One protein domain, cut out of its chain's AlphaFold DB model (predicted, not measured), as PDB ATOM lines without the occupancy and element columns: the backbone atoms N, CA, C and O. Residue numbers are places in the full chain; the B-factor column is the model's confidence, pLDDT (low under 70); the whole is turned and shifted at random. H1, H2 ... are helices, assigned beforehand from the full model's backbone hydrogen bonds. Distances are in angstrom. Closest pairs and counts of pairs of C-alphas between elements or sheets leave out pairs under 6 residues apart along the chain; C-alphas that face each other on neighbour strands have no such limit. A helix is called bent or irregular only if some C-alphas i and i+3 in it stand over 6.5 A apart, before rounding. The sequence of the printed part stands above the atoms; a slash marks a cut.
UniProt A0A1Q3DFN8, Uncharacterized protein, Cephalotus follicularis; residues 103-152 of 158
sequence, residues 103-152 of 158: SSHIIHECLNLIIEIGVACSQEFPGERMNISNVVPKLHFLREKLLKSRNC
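What this domain is: This is residues 103 to 152 of the 158 residues of an uncharacterized protein of Cephalotus follicularis (UniProt A0A1Q3DFN8). A helical hairpin: two long helices, H2 and H1, lie side by side and run opposite ways, joined at one end by a loop that reaches beyond them both. The shape is a rod, 41 by 18 by 7 A along its main axes. The printed part has 50 residues with two named helices, H1 then H2, and no named strand; the class is all helix. The whole is loose, with a radius of gyration of the C-alphas of 12.5 A.

Where its parts are: H2, the longest helix, spans residues 132 to 152 and 31.3 A, from C-alpha 132 at (266.715, 291.311, 298.869) to C-alpha 152 at (273.037, 291.156, 329.555). It is neither bent nor irregular, but only just: C-alphas 134 and 137 are 6.1 A apart. H1 spans residues 103 to 121 and 26.6 A, beginning at C-alpha 103 at (278.528, 288.592, 324.127).

How they stand to each other: H2 and H1 form a helical hairpin and touch, with the C-alphas of Ser 103 and Ser 149 closest at 5.3 A. They run opposite ways at a shallow tilt of 12 degrees. Each O i to N i+4 pair is within hydrogen-bond range in H1, and 14 of 17 are in H2.

The domain as a whole: The C-alphas of Phe 125 and Cys 152 are the two farthest apart, at 41.5 A. The printed part has no cut, and the link of 10 residues from H1 to H2 is short. The mean pLDDT of the printed part is 79.9; residues 103 to 106, 108, 112 to 113, 115 and 149 to 152 are under 70.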
ATOM      1  N   SER A 103     278.754 287.403 324.948       54.25
ATOM      2  CA  SER A 103     278.528 288.592 324.127       54.25
ATOM      3  C   SER A 103     279.519 288.730 322.970       54.25
ATOM      4  O   SER A 103     279.115 288.998 321.846       54.25
ATOM      5  N   SER A 104     280.807 288.492 323.212       58.31
ATOM      6  CA  SER A 104     281.848 288.460 322.178       58.31
ATOM      7  C   SER A 104     281.617 287.334 321.148       58.31
ATOM      8  O   SER A 104     281.745 287.572 319.953       58.31
ATOM      9  N   HIS A 105     281.161 286.149 321.571       61.12
ATOM     10  CA  HIS A 105     280.800 285.033 320.694       61.12
ATOM     11  C   HIS A 105     279.583 285.378 319.834       61.12
ATOM     12  O   HIS A 105     279.594 285.152 318.629       61.12
ATOM     13  N   ILE A 106     278.546 285.985 320.427       68.88
ATOM     14  CA  ILE A 106     277.375 286.460 319.676       68.88
ATOM     15  C   ILE A 106     277.780 287.528 318.655       68.88
ATOM     16  O   ILE A 106     277.294 287.497 317.527       68.88
ATOM     17  N   ILE A 107     278.669 288.455 319.022       73.88
ATOM     18  CA  ILE A 107     279.171 289.483 318.103       73.88
ATOM     19  C   ILE A 107     279.943 288.836 316.950       73.88
ATOM     20  O   ILE A 107     279.655 289.148 315.798       73.88
ATOM     21  N   HIS A 108     280.860 287.907 317.228       68.12
ATOM     22  CA  HIS A 108     281.642 287.218 316.200       68.12
ATOM     23  C   HIS A 108     280.764 286.379 315.262       68.12
ATOM     24  O   HIS A 108     280.912 286.432 314.043       68.12
ATOM     25  N   GLU A 109     279.785 285.665 315.814       70.56
ATOM     26  CA  GLU A 109     278.797 284.918 315.038       70.56
ATOM     27  C   GLU A 109     277.959 285.847 314.145       70.56
ATOM     28  O   GLU A 109     277.736 285.553 312.971       70.56
ATOM     29  N   CYS A 110     277.539 287.007 314.664       74.62
ATOM     30  CA  CYS A 110     276.819 287.993 313.865       74.62
ATOM     31  C   CYS A 110     277.699 288.593 312.763       74.62
ATOM     32  O   CYS A 110     277.209 288.786 311.655       74.62
ATOM     33  N   LEU A 111     278.981 288.857 313.033       76.94
ATOM     34  CA  LEU A 111     279.923 289.367 312.033       76.94
ATOM     35  C   LEU A 111     280.124 288.371 310.890       76.94
ATOM     36  O   LEU A 111     280.035 288.769 309.730       76.94
ATOM     37  N   ASN A 112     280.300 287.085 311.197       68.81
ATOM     38  CA  ASN A 112     280.397 286.039 310.176       68.81
ATOM     39  C   ASN A 112     279.146 286.003 309.282       68.81
ATOM     40  O   ASN A 112     279.264 286.025 308.060       68.81
ATOM     41  N   LEU A 113     277.948 286.047 309.876       67.88
ATOM     42  CA  LEU A 113     276.689 286.041 309.122       67.88
ATOM     43  C   LEU A 113     276.488 287.318 308.287       67.88
ATOM     44  O   LEU A 113     275.971 287.243 307.173       67.88
ATOM     45  N   ILE A 114     276.906 288.489 308.781       83.00
ATOM     46  CA  ILE A 114     276.879 289.742 308.004       83.00
ATOM     47  C   ILE A 114     277.792 289.627 306.782       83.00
ATOM     48  O   ILE A 114     277.393 290.031 305.690       83.00
ATOM     49  N   ILE A 115     278.993 289.070 306.954       68.12
ATOM     50  CA  ILE A 115     279.953 288.879 305.864       68.12
ATOM     51  C   ILE A 115     279.391 287.906 304.829       68.12
ATOM     52  O   ILE A 115     279.408 288.223 303.645       68.12
ATOM     53  N   GLU A 116     278.832 286.770 305.247       77.94
ATOM     54  CA  GLU A 116     278.210 285.804 304.330       77.94
ATOM     55  C   GLU A 116     277.062 286.425 303.526       77.94
ATOM     56  O   GLU A 116     276.989 286.247 302.309       77.94
ATOM     57  N   ILE A 117     276.190 287.201 304.181       82.31
ATOM     58  CA  ILE A 117     275.131 287.954 303.498       82.31
ATOM     59  C   ILE A 117     275.750 288.956 302.516       82.31
ATOM     60  O   ILE A 117     275.316 289.025 301.372       82.31
ATOM     61  N   GLY A 118     276.776 289.704 302.930       78.94
ATOM     62  CA  GLY A 118     277.475 290.673 302.086       78.94
ATOM     63  C   GLY A 118     278.096 290.037 300.840       78.94
ATOM     64  O   GLY A 118     277.903 290.546 299.736       78.94
ATOM     65  N   VAL A 119     278.764 288.892 300.998       81.25
ATOM     66  CA  VAL A 119     279.345 288.101 299.901       81.25
ATOM     67  C   VAL A 119     278.250 287.589 298.967       81.25
ATOM     68  O   VAL A 119     278.370 287.722 297.749       81.25
ATOM     69  N   ALA A 120     277.155 287.057 299.508       82.56
ATOM     70  CA  ALA A 120     276.042 286.566 298.699       82.56
ATOM     71  C   ALA A 120     275.294 287.697 297.972       82.56
ATOM     72  O   ALA A 120     274.805 287.502 296.866       82.56
ATOM     73  N   CYS A 121     275.207 288.892 298.552       89.81
ATOM     74  CA  CYS A 121     274.610 290.063 297.901       89.81
ATOM     75  C   CYS A 121     275.518 290.683 296.829       89.81
ATOM     76  O   CYS A 121     275.021 291.373 295.940       89.81
ATOM     77  N   SER A 122     276.827 290.446 296.912       90.25
ATOM     78  CA  SER A 122     277.841 291.087 296.064       90.25
ATOM     79  C   SER A 122     278.401 290.163 294.981       90.25
ATOM     80  O   SER A 122     279.466 290.443 294.442       90.25
ATOM     81  N   GLN A 123     277.705 289.066 294.655       87.44
ATOM     82  CA  GLN A 123     278.101 288.184 293.552       87.44
ATOM     83  C   GLN A 123     278.201 288.955 292.230       87.44
ATOM     84  O   GLN A 123     277.422 289.882 291.970       87.44
ATOM     85  N   GLU A 124     279.158 288.567 291.386       89.81
ATOM     86  CA  GLU A 124     279.425 289.226 290.104       89.81
ATOM     87  C   GLU A 124     278.179 289.196 289.210       89.81
ATOM     88  O   GLU A 124     277.727 290.239 288.723       89.81
ATOM     89  N   PHE A 125     277.539 288.029 289.112       91.69
ATOM     90  CA  PHE A 125     276.345 287.829 288.302       91.69
ATOM     91  C   PHE A 125     275.051 288.141 289.077       91.69
ATOM     92  O   PHE A 125     274.823 287.584 290.154       91.69
ATOM     93  N   PRO A 126     274.134 288.970 288.529       91.44
ATOM     94  CA  PRO A 126     272.891 289.343 289.213       91.44
ATOM     95  C   PRO A 126     271.986 288.166 289.601       91.44
ATOM     96  O   PRO A 126     271.290 288.253 290.607       91.44
ATOM     97  N   GLY A 127     271.998 287.076 288.824       91.44
ATOM     98  CA  GLY A 127     271.184 285.882 289.082       91.44
ATOM     99  C   GLY A 127     271.655 285.038 290.270       91.44
ATOM    100  O   GLY A 127     270.880 284.245 290.793       91.44
ATOM    101  N   GLU A 128     272.897 285.231 290.717       88.25
ATOM    102  CA  GLU A 128     273.495 284.508 291.847       88.25
ATOM    103  C   GLU A 128     273.434 285.315 293.148       88.25
ATOM    104  O   GLU A 128     273.699 284.792 294.233       88.25
ATOM    105  N   ARG A 129     273.058 286.598 293.060       94.38
ATOM    106  CA  ARG A 129     272.914 287.448 294.237       94.38
ATOM    107  C   ARG A 129     271.737 286.991 295.081       94.38
ATOM    108  O   ARG A 129     270.656 286.692 294.575       94.38
ATOM    109  N   MET A 130     271.914 287.019 296.398       91.12
ATOM    110  CA  MET A 130     270.805 286.773 297.315       91.12
ATOM    111  C   MET A 130     269.679 287.790 297.071       91.12
ATOM    112  O   MET A 130     269.910 288.999 297.084       91.12
ATOM    113  N   ASN A 131     268.448 287.302 296.883       93.50
ATOM    114  CA  ASN A 131     267.292 288.181 296.723       93.50
ATOM    115  C   ASN A 131     267.115 289.049 297.976       93.50
ATOM    116  O   ASN A 131     267.134 288.540 299.098       93.50
ATOM    117  N   ILE A 132     266.887 290.347 297.781       90.50
ATOM    118  CA  ILE A 132     266.715 291.311 298.869       90.50
ATOM    119  C   ILE A 132     265.590 290.920 299.844       90.50
ATOM    120  O   ILE A 132     265.727 291.149 301.047       90.50
ATOM    121  N   SER A 133     264.532 290.249 299.371       94.00
ATOM    122  CA  SER A 133     263.453 289.731 300.227       94.00
ATOM    123  C   SER A 133     263.944 288.700 301.251       94.00
ATOM    124  O   SER A 133     263.371 288.594 302.333       94.00
ATOM    125  N   ASN A 134     265.047 288.001 300.959       86.56
ATOM    126  CA  ASN A 134     265.698 287.036 301.848       86.56
ATOM    127  C   ASN A 134     266.787 287.673 302.727       86.56
ATOM    128  O   ASN A 134     267.178 287.093 303.741       86.56
ATOM    129  N   VAL A 135     267.282 288.855 302.354       90.12
ATOM    130  CA  VAL A 135     268.330 289.588 303.082       90.12
ATOM    131  C   VAL A 135     267.745 290.314 304.291       90.12
ATOM    132  O   VAL A 135     268.260 290.190 305.402       90.12
ATOM    133  N   VAL A 136     266.639 291.036 304.093       90.56
ATOM    134  CA  VAL A 136     265.971 291.834 305.136       90.56
ATOM    135  C   VAL A 136     265.645 291.028 306.407       90.56
ATOM    136  O   VAL A 136     266.050 291.465 307.488       90.56
ATOM    137  N   PRO A 137     264.988 289.851 306.345       90.50
ATOM    138  CA  PRO A 137     264.686 289.079 307.552       90.50
ATOM    139  C   PRO A 137     265.948 288.574 308.265       90.50
ATOM    140  O   PRO A 137     265.985 288.547 309.497       90.50
ATOM    141  N   LYS A 138     267.012 288.238 307.522       87.81
ATOM    142  CA  LYS A 138     268.292 287.810 308.107       87.81
ATOM    143  C   LYS A 138     268.987 288.956 308.840       87.81
ATOM    144  O   LYS A 138     269.417 288.777 309.975       87.81
ATOM    145  N   LEU A 139     269.034 290.150 308.249       91.12
ATOM    146  CA  LEU A 139     269.600 291.330 308.912       91.12
ATOM    147  C   LEU A 139     268.787 291.742 310.148       91.12
ATOM    148  O   LEU A 139     269.368 292.105 311.173       91.12
ATOM    149  N   HIS A 140     267.458 291.629 310.092       90.62
ATOM    150  CA  HIS A 140     266.600 291.882 311.250       90.62
ATOM    151  C   HIS A 140     266.887 290.902 312.398       90.62
ATOM    152  O   HIS A 140     267.032 291.312 313.549       90.62
ATOM    153  N   PHE A 141     267.036 289.611 312.093       86.25
ATOM    154  CA  PHE A 141     267.412 288.598 313.080       86.25
ATOM    155  C   PHE A 141     268.760 288.908 313.754       86.25
ATOM    156  O   PHE A 141     268.874 288.827 314.980       86.25
ATOM    157  N   LEU A 142     269.765 289.321 312.975       82.88
ATOM    158  CA  LEU A 142     271.086 289.684 313.499       82.88
ATOM    159  C   LEU A 142     271.025 290.909 314.416       82.88
ATOM    160  O   LEU A 142     271.640 290.910 315.483       82.88
ATOM    161  N   ARG A 143     270.228 291.919 314.053       89.38
ATOM    162  CA  ARG A 143     269.988 293.098 314.897       89.38
ATOM    163  C   ARG A 143     269.416 292.708 316.260       89.38
ATOM    164  O   ARG A 143     269.954 293.127 317.282       89.38
ATOM    165  N   GLU A 144     268.370 291.887 316.283       87.00
ATOM    166  CA  GLU A 144     267.737 291.433 317.528       87.00
ATOM    167  C   GLU A 144     268.706 290.639 318.410       87.00
ATOM    168  O   GLU A 144     268.755 290.819 319.631       87.00
ATOM    169  N   LYS A 145     269.528 289.786 317.793       79.12
ATOM    170  CA  LYS A 145     270.541 288.990 318.491       79.12
ATOM    171  C   LYS A 145     271.625 289.877 319.125       79.12
ATOM    172  O   LYS A 145     271.977 289.671 320.290       79.12
ATOM    173  N   LEU A 146     272.079 290.914 318.416       78.31
ATOM    174  CA  LEU A 146     273.045 291.899 318.921       78.31
ATOM    175  C   LEU A 146     272.472 292.775 320.046       78.31
ATOM    176  O   LEU A 146     273.166 293.043 321.028       78.31
ATOM    177  N   LEU A 147     271.209 293.197 319.950       81.31
ATOM    178  CA  LEU A 147     270.560 294.000 320.996       81.31
ATOM    179  C   LEU A 147     270.401 293.213 322.302       81.31
ATOM    180  O   LEU A 147     270.736 293.718 323.375       81.31
ATOM    181  N   LYS A 148     269.990 291.943 322.219       71.06
ATOM    182  CA  LYS A 148     269.893 291.056 323.392       71.06
ATOM    183  C   LYS A 148     271.248 290.826 324.062       71.06
ATOM    184  O   LYS A 148     271.324 290.774 325.286       71.06
ATOM    185  N   SER A 149     272.323 290.748 323.277       64.56
ATOM    186  CA  SER A 149     273.684 290.603 323.800       64.56
ATOM    187  C   SER A 149     274.175 291.827 324.581       64.56
ATOM    188  O   SER A 149     274.990 291.670 325.491       64.56
ATOM    189  N   ARG A 150     273.695 293.035 324.253       62.03
ATOM    190  CA  ARG A 150     274.061 294.280 324.953       62.03
ATOM    191  C   ARG A 150     273.341 294.437 326.295       62.03
ATOM    192  O   ARG A 150     273.916 294.982 327.229       62.03
ATOM    193  N   ASN A 151     272.123 293.911 326.412       55.44
ATOM    194  CA  ASN A 151     271.303 294.041 327.622       55.44
ATOM    195  C   ASN A 151     271.675 293.059 328.752       55.44
ATOM    196  O   ASN A 151     271.169 293.193 329.859       55.44
ATOM    197  N   CYS A 152     272.582 292.101 328.523       49.16
ATOM    198  CA  CYS A 152     273.037 291.156 329.555       49.16
ATOM    199  C   CYS A 152     273.998 291.784 330.596       49.16
ATOM    200  O   CYS A 152     274.363 291.115 331.558       49.16
TER     201      CYS A 152